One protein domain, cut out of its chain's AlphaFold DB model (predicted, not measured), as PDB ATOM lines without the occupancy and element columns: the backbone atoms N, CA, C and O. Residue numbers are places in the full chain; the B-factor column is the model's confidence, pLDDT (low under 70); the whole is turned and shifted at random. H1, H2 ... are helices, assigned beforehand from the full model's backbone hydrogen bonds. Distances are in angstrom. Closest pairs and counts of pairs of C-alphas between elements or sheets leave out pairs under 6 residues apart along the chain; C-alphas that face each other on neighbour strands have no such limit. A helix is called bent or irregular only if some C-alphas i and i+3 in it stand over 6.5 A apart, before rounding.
ATOM      1  N   ALA A  35     145.305 167.736 145.943       78.88
ATOM      2  CA  ALA A  35     146.709 167.342 145.905       78.88
ATOM      3  C   ALA A  35     147.009 166.504 144.653       78.88
ATOM      4  O   ALA A  35     148.020 166.730 143.988       78.88
ATOM      5  N   GLN A  36     146.112 165.582 144.294       83.38
ATOM      6  CA  GLN A  36     146.234 164.795 143.068       83.38
ATOM      7  C   GLN A  36     146.155 165.662 141.809       83.38
ATOM      8  O   GLN A  36     146.934 165.446 140.882       83.38
ATOM      9  N   GLU A  37     145.259 166.646 141.776       83.94
ATOM     10  CA  GLU A  37     145.119 167.580 140.655       83.94
ATOM     11  C   GLU A  37     146.372 168.451 140.495       83.94
ATOM     12  O   GLU A  37     146.968 168.486 139.421       83.94
ATOM     13  N   ALA A  38     146.883 169.022 141.591       81.00
ATOM     14  CA  ALA A  38     148.123 169.796 141.574       81.00
ATOM     15  C   ALA A  38     149.337 168.963 141.125       81.00
ATOM     16  O   ALA A  38     150.183 169.441 140.365       81.00
ATOM     17  N   VAL A  39     149.429 167.706 141.571       86.44
ATOM     18  CA  VAL A  39     150.489 166.780 141.144       86.44
ATOM     19  C   VAL A  39     150.346 166.433 139.666       86.44
ATOM     20  O   VAL A  39     151.348 166.402 138.954       86.44
ATOM     21  N   ARG A  40     149.122 166.199 139.186       86.69
ATOM     22  CA  ARG A  40     148.842 165.904 137.778       86.69
ATOM     23  C   ARG A  40     149.226 167.078 136.881       86.69
ATOM     24  O   ARG A  40     149.927 166.874 135.892       86.69
ATOM     25  N   ASP A  41     148.853 168.295 137.255       87.56
ATOM     26  CA  ASP A  41     149.185 169.508 136.504       87.56
ATOM     27  C   ASP A  41     150.690 169.777 136.492       87.56
ATOM     28  O   ASP A  41     151.275 170.100 135.451       87.56
ATOM     29  N   ALA A  42     151.354 169.602 137.636       84.69
ATOM     30  CA  ALA A  42     152.805 169.692 137.714       84.69
ATOM     31  C   ALA A  42     153.473 168.625 136.833       84.69
ATOM     32  O   ALA A  42     154.399 168.942 136.083       84.69
ATOM     33  N   ALA A  43     152.978 167.387 136.868       86.44
ATOM     34  CA  ALA A  43     153.497 166.288 136.066       86.44
ATOM     35  C   ALA A  43     153.351 166.557 134.564       86.44
ATOM     36  O   ALA A  43     154.320 166.360 133.835       86.44
ATOM     37  N   HIS A  44     152.206 167.069 134.101       84.06
ATOM     38  CA  HIS A  44     152.011 167.434 132.693       84.06
ATOM     39  C   HIS A  44     152.995 168.520 132.238       84.06
ATOM     40  O   HIS A  44     153.703 168.350 131.245       84.06
ATOM     41  N   ASN A  45     153.128 169.597 133.016       85.38
ATOM     42  CA  ASN A  45     154.045 170.693 132.692       85.38
ATOM     43  C   ASN A  45     155.520 170.265 132.695       85.38
ATOM     44  O   ASN A  45     156.326 170.754 131.893       85.38
ATOM     45  N   VAL A  46     155.888 169.370 133.614       85.88
ATOM     46  CA  VAL A  46     157.234 168.800 133.679       85.88
ATOM     47  C   VAL A  46     157.457 167.838 132.520       85.88
ATOM     48  O   VAL A  46     158.500 167.941 131.891       85.88
ATOM     49  N   ALA A  47     156.505 166.970 132.179       84.50
ATOM     50  CA  ALA A  47     156.639 166.002 131.090       84.50
ATOM     51  C   ALA A  47     156.888 166.677 129.727       84.50
ATOM     52  O   ALA A  47     157.796 166.271 128.994       84.50
ATOM     53  N   ASP A  48     156.172 167.762 129.419       83.56
ATOM     54  CA  ASP A  48     156.327 168.496 128.152       83.56
ATOM     55  C   ASP A  48     157.654 169.263 128.046       83.56
ATOM     56  O   ASP A  48     158.204 169.467 126.954       83.56
ATOM     57  N   LYS A  49     158.184 169.734 129.180       81.19
ATOM     58  CA  LYS A  49     159.503 170.381 129.242       81.19
ATOM     59  C   LYS A  49     160.625 169.357 129.288       81.19
ATOM     60  O   LYS A  49     161.656 169.569 128.653       81.19
ATOM     61  N   ALA A  50     160.424 168.259 130.005       84.06
ATOM     62  CA  ALA A  50     161.376 167.174 130.144       84.06
ATOM     63  C   ALA A  50     161.606 166.496 128.800       84.06
ATOM     64  O   ALA A  50     162.759 166.346 128.432       84.06
ATOM     65  N   SER A  51     160.560 166.191 128.028       78.81
ATOM     66  CA  SER A  51     160.708 165.567 126.704       78.81
ATOM     67  C   SER A  51     161.594 166.397 125.766       78.81
ATOM     68  O   SER A  51     162.530 165.870 125.178       78.81
ATOM     69  N   ARG A  52     161.384 167.721 125.711       79.88
ATOM     70  CA  ARG A  52     162.203 168.643 124.896       79.88
ATOM     71  C   ARG A  52     163.615 168.857 125.444       79.88
ATOM     72  O   ARG A  52     164.560 169.045 124.692       79.88
ATOM     73  N   THR A  53     163.762 168.851 126.765       82.06
ATOM     74  CA  THR A  53     165.057 169.070 127.428       82.06
ATOM     75  C   THR A  53     165.903 167.797 127.450       82.06
ATOM     76  O   THR A  53     167.126 167.879 127.444       82.06
ATOM     77  N   ALA A  54     165.277 166.620 127.453       84.31
ATOM     78  CA  ALA A  54     165.940 165.324 127.523       84.31
ATOM     79  C   ALA A  54     166.872 165.092 126.332       84.31
ATOM     80  O   ALA A  54     167.954 164.538 126.520       84.31
ATOM     81  N   GLU A  55     166.485 165.547 125.140       76.31
ATOM     82  CA  GLU A  55     167.331 165.488 123.944       76.31
ATOM     83  C   GLU A  55     168.610 166.314 124.149       76.31
ATOM     84  O   GLU A  55     169.712 165.783 124.050       76.31
ATOM     85  N   HIS A  56     168.486 167.566 124.596       78.12
ATOM     86  CA  HIS A  56     169.636 168.454 124.821       78.12
ATOM     87  C   HIS A  56     170.503 168.043 126.022       78.12
ATOM     88  O   HIS A  56     171.710 168.292 126.051       78.12
ATOM     89  N   VAL A  57     169.900 167.434 127.044       82.50
ATOM     90  CA  VAL A  57     170.623 166.937 128.220       82.50
ATOM     91  C   VAL A  57     171.508 165.757 127.847       82.50
ATOM     92  O   VAL A  57     172.619 165.689 128.356       82.50
ATOM     93  N   ARG A  58     171.070 164.851 126.966       79.56
ATOM     94  CA  ARG A  58     171.901 163.710 126.542       79.56
ATOM     95  C   ARG A  58     173.198 164.166 125.876       79.56
ATOM     96  O   ARG A  58     174.262 163.656 126.233       79.56
ATOM     97  N   ASP A  59     173.120 165.167 125.007       79.25
ATOM     98  CA  ASP A  59     174.297 165.724 124.333       79.25
ATOM     99  C   ASP A  59     175.206 166.461 125.330       79.25
ATOM    100  O   ASP A  59     176.399 166.172 125.439       79.25
ATOM    101  N   ALA A  60     174.632 167.327 126.173       77.25
ATOM    102  CA  ALA A  60     175.391 168.071 127.182       77.25
ATOM    103  C   ALA A  60     176.025 167.172 128.261       77.25
ATOM    104  O   ALA A  60     177.075 167.510 128.819       77.25
ATOM    105  N   VAL A  61     175.373 166.055 128.595       81.19
ATOM    106  CA  VAL A  61     175.911 165.035 129.498       81.19
ATOM    107  C   VAL A  61     177.084 164.341 128.835       81.19
ATOM    108  O   VAL A  61     178.107 164.225 129.497       81.19
ATOM    109  N   SER A  62     176.979 163.948 127.565       75.81
ATOM    110  CA  SER A  62     178.050 163.245 126.846       75.81
ATOM    111  C   SER A  62     179.347 164.063 126.824       75.81
ATOM    112  O   SER A  62     180.380 163.581 127.291       75.81
ATOM    113  N   ASP A  63     179.269 165.349 126.468       74.38
ATOM    114  CA  ASP A  63     180.434 166.250 126.441       74.38
ATOM    115  C   ASP A  63     181.026 166.534 127.831       74.38
ATOM    116  O   ASP A  63     182.211 166.845 127.985       74.38
ATOM    117  N   ARG A  64     180.194 166.518 128.880       72.31
ATOM    118  CA  ARG A  64     180.669 166.667 130.264       72.31
ATOM    119  C   ARG A  64     181.223 165.366 130.817       72.31
ATOM    120  O   ARG A  64     182.092 165.433 131.683       72.31
ATOM    121  N   TYR A  65     180.737 164.227 130.341       74.38
ATOM    122  CA  TYR A  65     181.155 162.910 130.793       74.38
ATOM    123  C   TYR A  65     182.621 162.665 130.462       74.38
ATOM    124  O   TYR A  65     183.350 162.172 131.316       74.38
ATOM    125  N   GLU A  66     183.078 163.091 129.283       71.94
ATOM    126  CA  GLU A  66     184.494 163.018 128.905       71.94
ATOM    127  C   GLU A  66     185.382 163.780 129.900       71.94
ATOM    128  O   GLU A  66     186.326 163.213 130.445       71.94
ATOM    129  N   ARG A  67     185.014 165.017 130.263       68.88
ATOM    130  CA  ARG A  67     185.753 165.816 131.265       68.88
ATOM    131  C   ARG A  67     185.626 165.278 132.693       68.88
ATOM    132  O   ARG A  67     186.557 165.377 133.485       68.88
ATOM    133  N   ALA A  68     184.469 164.724 133.043       71.25
ATOM    134  CA  ALA A  68     184.246 164.109 134.348       71.25
ATOM    135  C   ALA A  68     185.025 162.797 134.494       71.25
ATOM    136  O   ALA A  68     185.451 162.473 135.598       71.25
ATOM    137  N   SER A  69     185.220 162.056 133.399       69.81
ATOM    138  CA  SER A  69     185.967 160.798 133.388       69.81
ATOM    139  C   SER A  69     187.428 161.010 133.779       69.81
ATOM    140  O   SER A  69     187.960 160.235 134.566       69.81
ATOM    141  N   GLU A  70     188.031 162.115 133.341       69.25
ATOM    142  CA  GLU A  70     189.407 162.493 133.673       69.25
ATOM    143  C   GLU A  70     189.564 162.784 135.178       69.25
ATOM    144  O   GLU A  70     190.436 162.222 135.833       69.25
ATOM    145  N   TRP A  71     188.631 163.542 135.771       67.19
ATOM    146  CA  TRP A  71     188.587 163.772 137.225       67.19
ATOM    147  C   TRP A  71     188.243 162.502 138.016       67.19
ATOM    148  O   TRP A  71     188.723 162.285 139.132       67.19
ATOM    149  N   ALA A  72     187.405 161.640 137.435       69.31
ATOM    150  CA  ALA A  72     187.059 160.364 138.027       69.31
ATOM    151  C   ALA A  72     188.284 159.455 138.092       69.31
ATOM    152  O   ALA A  72     188.463 158.837 139.131       69.31
ATOM    153  N   HIS A  73     189.130 159.396 137.057       65.69
ATOM    154  CA  HIS A  73     190.314 158.530 137.012       65.69
ATOM    155  C   HIS A  73     191.260 158.737 138.208       65.69
ATOM    156  O   HIS A  73     191.645 157.744 138.834       65.69
ATOM    157  N   ASP A  74     191.522 159.987 138.603       66.31
ATOM    158  CA  ASP A  74     192.369 160.316 139.762       66.31
ATOM    159  C   ASP A  74     191.752 159.863 141.099       66.31
ATOM    160  O   ASP A  74     192.432 159.328 141.981       66.31
ATOM    161  N   GLY A  75     190.431 160.004 141.256       63.28
ATOM    162  CA  GLY A  75     189.712 159.482 142.425       63.28
ATOM    163  C   GLY A  75     189.554 157.955 142.404       63.28
ATOM    164  O   GLY A  75     189.555 157.293 143.450       63.28
ATOM    165  N   TYR A  76     189.438 157.373 141.211       66.38
ATOM    166  CA  TYR A  76     189.120 155.963 141.007       66.38
ATOM    167  C   TYR A  76     190.294 155.059 141.343       66.38
ATOM    168  O   TYR A  76     190.070 153.963 141.849       66.38
ATOM    169  N   GLU A  77     191.533 155.486 141.107       64.44
ATOM    170  CA  GLU A  77     192.716 154.661 141.378       64.44
ATOM    171  C   GLU A  77     192.838 154.303 142.875       64.44
ATOM    172  O   GLU A  77     193.211 153.183 143.245       64.44
ATOM    173  N   SER A  78     192.395 155.213 143.747       63.69
ATOM    174  CA  SER A  78     192.333 155.012 145.200       63.69
ATOM    175  C   SER A  78     191.228 154.032 145.618       63.69
ATOM    176  O   SER A  78     191.428 153.209 146.512       63.69
ATOM    177  N   VAL A  79     190.079 154.056 144.938       64.06
ATOM    178  CA  VAL A  79     188.932 153.169 145.216       64.06
ATOM    179  C   VAL A  79     189.115 151.784 144.581       64.06
ATOM    180  O   VAL A  79     188.758 150.758 145.166       64.06
ATOM    181  N   ALA A  80     189.702 151.722 143.388       66.06
ATOM    182  CA  ALA A  80     189.885 150.505 142.610       66.06
ATOM    183  C   ALA A  80     190.818 149.504 143.303       66.06
ATOM    184  O   ALA A  80     190.548 148.297 143.254       66.06
ATOM    185  N   ARG A  81     191.856 149.985 144.005       65.00
ATOM    186  CA  ARG A  81     192.755 149.126 144.796       65.00
ATOM    187  C   ARG A  81     192.006 148.359 145.896       65.00
ATOM    188  O   ARG A  81     192.221 147.158 146.031       65.00
ATOM    189  N   ASN A  82     191.044 148.988 146.578       62.66
ATOM    190  CA  ASN A  82     190.212 148.318 147.589       62.66
ATOM    191  C   ASN A  82     189.063 147.491 146.986       62.66
ATOM    192  O   ASN A  82     188.671 146.463 147.537       62.66
ATOM    193  N   ALA A  83     188.531 147.892 145.830       65.44
ATOM    194  CA  ALA A  83     187.384 147.224 145.212       65.44
ATOM    195  C   ALA A  83     187.725 145.874 144.550       65.44
ATOM    196  O   ALA A  83     186.845 145.024 144.380       65.44
ATOM    197  N   THR A  84     188.983 145.649 144.166       65.69
ATOM    198  CA  THR A  84     189.391 144.464 143.387       65.69
ATOM    199  C   THR A  84     189.160 143.142 144.137       65.69
ATOM    200  O   THR A  84     188.790 142.146 143.514       65.69
ATOM    201  N   TYR A  85     189.241 143.145 145.472       63.16
ATOM    202  CA  TYR A  85     188.958 141.964 146.300       63.16
ATOM    203  C   TYR A  85     187.455 141.692 146.489       63.16
ATOM    204  O   TYR A  85     187.035 140.537 146.503       63.16
ATOM    205  N   ALA A  86     186.622 142.734 146.546       64.56
ATOM    206  CA  ALA A  86     185.169 142.595 146.678       64.56
ATOM    207  C   ALA A  86     184.499 142.127 145.368       64.56
ATOM    208  O   ALA A  86     183.577 141.305 145.377       64.56
ATOM    209  N   ARG A  87     185.009 142.581 144.212       65.50
ATOM    210  CA  ARG A  87     184.417 142.323 142.884       65.50
ATOM    211  C   ARG A  87     184.262 140.839 142.534       65.50
ATOM    212  O   ARG A  87     183.258 140.477 141.919       65.50
ATOM    213  N   ARG A  88     185.195 139.967 142.943       63.84
ATOM    214  CA  ARG A  88     185.125 138.520 142.635       63.84
ATOM    215  C   ARG A  88     183.955 137.805 143.319       63.84
ATOM    216  O   ARG A  88     183.477 136.813 142.777       63.84
ATOM    217  N   ARG A  89     183.465 138.303 144.462       62.44
ATOM    218  CA  ARG A  89     182.292 137.744 145.161       62.44
ATOM    219  C   ARG A  89     180.991 138.420 144.711       62.44
ATOM    220  O   ARG A  89     179.973 137.752 144.567       62.44
ATOM    221  N   SER A  90     181.036 139.719 144.419       63.34
ATOM    222  CA  SER A  90     179.846 140.520 144.098       63.34
ATOM    223  C   SER A  90     179.316 140.333 142.674       63.34
ATOM    224  O   SER A  90     178.114 140.452 142.469       63.34
ATOM    225  N   ALA A  91     180.159 140.004 141.686       64.50
ATOM    226  CA  ALA A  91     179.724 139.904 140.285       64.50
ATOM    227  C   ALA A  91     178.645 138.827 140.036       64.50
ATOM    228  O   ALA A  91     177.844 138.951 139.109       64.50
ATOM    229  N   VAL A  92     178.613 137.774 140.859       66.31
ATOM    230  CA  VAL A  92     177.608 136.702 140.768       66.31
ATOM    231  C   VAL A  92     176.285 137.127 141.414       66.31
ATOM    232  O   VAL A  92     175.227 136.866 140.843       66.31
ATOM    233  N   GLU A  93     176.332 137.846 142.536       68.00
ATOM    234  CA  GLU A  93     175.131 138.346 143.222       68.00
ATOM    235  C   GLU A  93     174.489 139.536 142.502       68.00
ATOM    236  O   GLU A  93     173.266 139.652 142.459       68.00
ATOM    237  N   PHE A  94     175.287 140.364 141.826       73.19
ATOM    238  CA  PHE A  94     174.788 141.521 141.079       73.19
ATOM    239  C   PHE A  94     173.798 141.130 139.972       73.19
ATOM    240  O   PHE A  94     172.809 141.820 139.728       73.19
ATOM    241  N   ARG A  95     174.023 139.980 139.321       70.50
ATOM    242  CA  ARG A  95     173.114 139.456 138.287       70.50
ATOM    243  C   ARG A  95     171.784 138.963 138.856       70.50
ATOM    244  O   ARG A  95     170.786 138.964 138.140       70.50
ATOM    245  N   ARG A  96     171.754 138.535 140.123       71.44
ATOM    246  CA  ARG A  96     170.506 138.176 140.816       71.44
ATOM    247  C   ARG A  96     169.781 139.424 141.309       71.44
ATOM    248  O   ARG A  96     168.573 139.514 141.130       71.44
ATOM    249  N   GLY A  97     170.527 140.408 141.813       71.06
ATOM    250  CA  GLY A  97     169.993 141.701 142.243       71.06
ATOM    251  C   GLY A  97     169.346 142.504 141.114       71.06
ATOM    252  O   GLY A  97     168.299 143.095 141.335       71.06
ATOM    253  N   ARG A  98     169.893 142.463 139.889       77.56
ATOM    254  CA  ARG A  98     169.308 143.161 138.727       77.56
ATOM    255  C   ARG A  98     167.842 142.806 138.470       77.56
ATOM    256  O   ARG A  98     167.042 143.713 138.302       77.56
ATOM    257  N   ARG A  99     167.489 141.517 138.523       77.69
ATOM    258  CA  ARG A  99     166.092 141.078 138.357       77.69
ATOM    259  C   ARG A  99     165.184 141.586 139.479       77.69
ATOM    260  O   ARG A  99     164.035 141.911 139.225       77.69
ATOM    261  N   GLY A 100     165.705 141.686 140.705       79.50
ATOM    262  CA  GLY A 100     164.968 142.277 141.826       79.50
ATOM    263  C   GLY A 100     164.788 143.790 141.687       79.50
ATOM    264  O   GLY A 100     163.741 144.310 142.043       79.50
ATOM    265  N   VAL A 101     165.779 144.491 141.131       82.00
ATOM    266  CA  VAL A 101     165.697 145.937 140.870       82.00
ATOM    267  C   VAL A 101     164.696 146.240 139.762       82.00
ATOM    268  O   VAL A 101     163.910 147.161 139.922       82.00
ATOM    269  N   GLU A 102     164.694 145.467 138.673       84.62
ATOM    270  CA  GLU A 102     163.706 145.612 137.594       84.62
ATOM    271  C   GLU A 102     162.278 145.433 138.134       84.62
ATOM    272  O   GLU A 102     161.460 146.334 137.973       84.62
ATOM    273  N   SER A 103     162.022 144.359 138.897       83.62
ATOM    274  CA  SER A 103     160.722 144.140 139.558       83.62
ATOM    275  C   SER A 103     160.357 145.292 140.498       83.62
ATOM    276  O   SER A 103     159.236 145.780 140.481       83.62
ATOM    277  N   PHE A 104     161.316 145.786 141.289       84.56
ATOM    278  CA  PHE A 104     161.070 146.872 142.236       84.56
ATOM    279  C   PHE A 104     160.784 148.217 141.551       84.56
ATOM    280  O   PHE A 104     160.006 149.008 142.081       84.56
ATOM    281  N   ILE A 105     161.394 148.488 140.391       89.75
ATOM    282  CA  ILE A 105     161.111 149.691 139.594       89.75
ATOM    283  C   ILE A 105     159.676 149.666 139.082       89.75
ATOM    284  O   ILE A 105     158.973 150.670 139.222       89.75
ATOM    285  N   ASP A 106     159.245 148.529 138.541       89.94
ATOM    286  CA  ASP A 106     157.897 148.372 137.996       89.94
ATOM    287  C   ASP A 106     156.834 148.354 139.107       89.94
ATOM    288  O   ASP A 106     155.758 148.932 138.954       89.94
ATOM    289  N   GLU A 107     157.146 147.748 140.254       90.94
ATOM    290  CA  GLU A 107     156.239 147.666 141.405       90.94
ATOM    291  C   GLU A 107     156.149 148.981 142.196       90.94
ATOM    292  O   GLU A 107     155.102 149.281 142.767       90.94
ATOM    293  N   ASN A 108     157.231 149.771 142.265       89.12
ATOM    294  CA  ASN A 108     157.323 150.945 143.142       89.12
ATOM    295  C   ASN A 108     157.991 152.164 142.464       89.12
ATOM    296  O   ASN A 108     159.018 152.662 142.951       89.12
ATOM    297  N   PRO A 109     157.395 152.741 141.400       88.12
ATOM    298  CA  PRO A 109     157.987 153.862 140.661       88.12
ATOM    299  C   PRO A 109     158.216 155.109 141.530       88.12
ATOM    300  O   PRO A 109     159.204 155.823 141.352       88.12
ATOM    301  N   ILE A 110     157.351 155.353 142.522       90.50
ATOM    302  CA  ILE A 110     157.503 156.471 143.466       90.50
ATOM    303  C   ILE A 110     158.754 156.289 144.330       90.50
ATOM    304  O   ILE A 110     159.537 157.225 144.475       90.50
ATOM    305  N   MET A 111     158.977 155.086 144.873       87.44
ATOM    306  CA  MET A 111     160.142 154.817 145.725       87.44
ATOM    307  C   MET A 111     161.442 154.971 144.946       87.44
ATOM    308  O   MET A 111     162.410 155.523 145.466       87.44
ATOM    309  N   VAL A 112     161.454 154.549 143.681       90.19
ATOM    310  CA  VAL A 112     162.595 154.765 142.787       90.19
ATOM    311  C   VAL A 112     162.810 156.247 142.506       90.19
ATOM    312  O   VAL A 112     163.950 156.706 142.553       90.19
ATOM    313  N   GLY A 113     161.742 157.017 142.285       89.75
ATOM    314  CA  GLY A 113     161.823 158.470 142.146       89.75
ATOM    315  C   GLY A 113     162.432 159.146 143.379       89.75
ATOM    316  O   GLY A 113     163.358 159.947 143.251       89.75
ATOM    317  N   VAL A 114     161.975 158.777 144.581       92.44
ATOM    318  CA  VAL A 114     162.499 159.300 145.856       92.44
ATOM    319  C   VAL A 114     163.956 158.891 146.067       92.44
ATOM    320  O   VAL A 114     164.787 159.734 146.407       92.44
ATOM    321  N   ALA A 115     164.293 157.622 145.833       89.88
ATOM    322  CA  ALA A 115     165.660 157.126 145.953       89.88
ATOM    323  C   ALA A 115     166.602 157.821 144.958       89.88
ATOM    324  O   ALA A 115     167.703 158.228 145.331       89.88
ATOM    325  N   GLY A 116     166.158 158.007 143.713       90.56
ATOM    326  CA  GLY A 116     166.890 158.733 142.680       90.56
ATOM    327  C   GLY A 116     167.113 160.199 143.048       90.56
ATOM    328  O   GLY A 116     168.231 160.695 142.918       90.56
ATOM    329  N   LEU A 117     166.090 160.875 143.578       93.50
ATOM    330  CA  LEU A 117     166.207 162.247 144.071       93.50
ATOM    331  C   LEU A 117     167.213 162.343 145.222       93.50
ATOM    332  O   LEU A 117     168.101 163.192 145.187       93.50
ATOM    333  N   ALA A 118     167.106 161.462 146.217       91.69
ATOM    334  CA  ALA A 118     168.019 161.437 147.354       91.69
ATOM    335  C   ALA A 118     169.468 161.195 146.905       91.69
ATOM    336  O   ALA A 118     170.368 161.932 147.303       91.69
ATOM    337  N   ALA A 119     169.694 160.220 146.021       92.50
ATOM    338  CA  ALA A 119     171.010 159.964 145.442       92.50
ATOM    339  C   ALA A 119     171.533 161.174 144.650       92.50
ATOM    340  O   ALA A 119     172.693 161.558 144.805       92.50
ATOM    341  N   GLY A 120     170.675 161.813 143.852       87.25
ATOM    342  CA  GLY A 120     171.003 163.024 143.102       87.25
ATOM    343  C   GLY A 120     171.395 164.188 144.008       87.25
ATOM    344  O   GLY A 120     172.374 164.869 143.724       87.25
ATOM    345  N   LEU A 121     170.691 164.385 145.124       91.56
ATOM    346  CA  LEU A 121     171.023 165.409 146.117       91.56
ATOM    347  C   LEU A 121     172.328 165.100 146.845       91.56
ATOM    348  O   LEU A 121     173.127 166.008 147.047       91.56
ATOM    349  N   LEU A 122     172.580 163.840 147.206       89.19
ATOM    350  CA  LEU A 122     173.845 163.443 147.826       89.19
ATOM    351  C   LEU A 122     175.021 163.728 146.893       89.19
ATOM    352  O   LEU A 122     175.973 164.390 147.297       89.19
ATOM    353  N   ILE A 123     174.927 163.301 145.633       86.38
ATOM    354  CA  ILE A 123     175.957 163.574 144.623       86.38
ATOM    355  C   ILE A 123     176.072 165.083 144.379       86.38
ATOM    356  O   ILE A 123     177.169 165.629 144.416       86.38
ATOM    357  N   GLY A 124     174.944 165.771 144.191       82.88
ATOM    358  CA  GLY A 124     174.880 167.216 143.981       82.88
ATOM    359  C   GLY A 124     175.463 168.022 145.142       82.88
ATOM    360  O   GLY A 124     176.086 169.050 144.910       82.88
ATOM    361  N   SER A 125     175.339 167.534 146.376       86.75
ATOM    362  CA  SER A 125     175.886 168.195 147.568       86.75
ATOM    363  C   SER A 125     177.412 168.140 147.654       86.75
ATOM    364  O   SER A 125     178.018 168.963 148.335       86.75
ATOM    365  N   LEU A 126     178.037 167.188 146.954       83.81
ATOM    366  CA  LEU A 126     179.492 167.106 146.842       83.81
ATOM    367  C   LEU A 126     180.038 168.107 145.812       83.81
ATOM    368  O   LEU A 126     181.238 168.382 145.811       83.81
ATOM    369  N   LEU A 127     179.184 168.657 144.938       82.94
ATOM    370  CA  LEU A 127     179.590 169.693 143.996       82.94
ATOM    371  C   LEU A 127     179.688 171.054 144.715       82.94
ATOM    372  O   LEU A 127     178.831 171.390 145.533       82.94
ATOM    373  N   PRO A 128     180.706 171.884 144.407       72.19
ATOM    374  CA  PRO A 128     180.861 173.191 145.034       72.19
ATOM    375  C   PRO A 128     179.698 174.126 144.686       72.19
ATOM    376  O   PRO A 128     179.455 174.404 143.510       72.19
TER     377      PRO A 128
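Overview. This is residues 35 to 128 of the 182 residues of an uncharacterized protein of Enterovirga rhinocerotis (UniProt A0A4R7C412). One very long helix, H1, curves and folds back on itself as an open horseshoe, its arms H1a and H1b far from each other; a shorter helix, H2, turns sharply off the end of H1b and runs back across the opening. The frame is hollow, with few contacts. The 94 printed residues include two named helices, H1 then H2, and no named strand; the class is all helix. The whole is only just loose, close to extended, with a radius of gyration of the C-alphas of 18.1 A, and its elongated outline spans 51 by 33 by 23 A.

Along the chain. H1, residues 35 to 107, was assigned as one helix by its hydrogen bonds but is bent: C-alphas 82 and 85 are 6.6 A apart. Arm H1a, residues 35 to 82, measures 47.5 A from C-alpha 35 at (146.709, 167.342, 145.905) to C-alpha 82 at (190.212, 148.318, 147.589), with a kink of 57 degrees near residue 72. Arm H1b, residues 85 to 107, measures 33.6 A; it has a kink of 53 degrees near residue 92 and is irregular, C-alphas 89 and 92 being 6.51 A apart. H2, residues 109 to 125, measures 23.9 A and ends with C-alpha 125 at (175.886, 168.195, 147.568).

Arrangement. The lines of H1a and H1b stand at a shallow tilt of 5 degrees. H1b and H2 are close but not clearly touching; their closest C-alphas, of Ile 105 and Val 112, are 6.2 A apart. They run opposite ways at a steep tilt of 49 degrees. H1a and H2 are apart. Every O i to N i+4 pair is within hydrogen-bond range in H2, against 31 of 44 in H1a and 12 of 19 in H1b.

Size, cuts and confidence. The two farthest C-alphas, of Glu 37 and Arg 81, are 51.3 A apart. Residues 35 to 100, which belong to H1, stand free. The printed part has no cut, and the link from H1 to H2 is tight, one residue. The mean pLDDT of the printed part is 78.2; residue 67 and residues 69 to 93 are under 70.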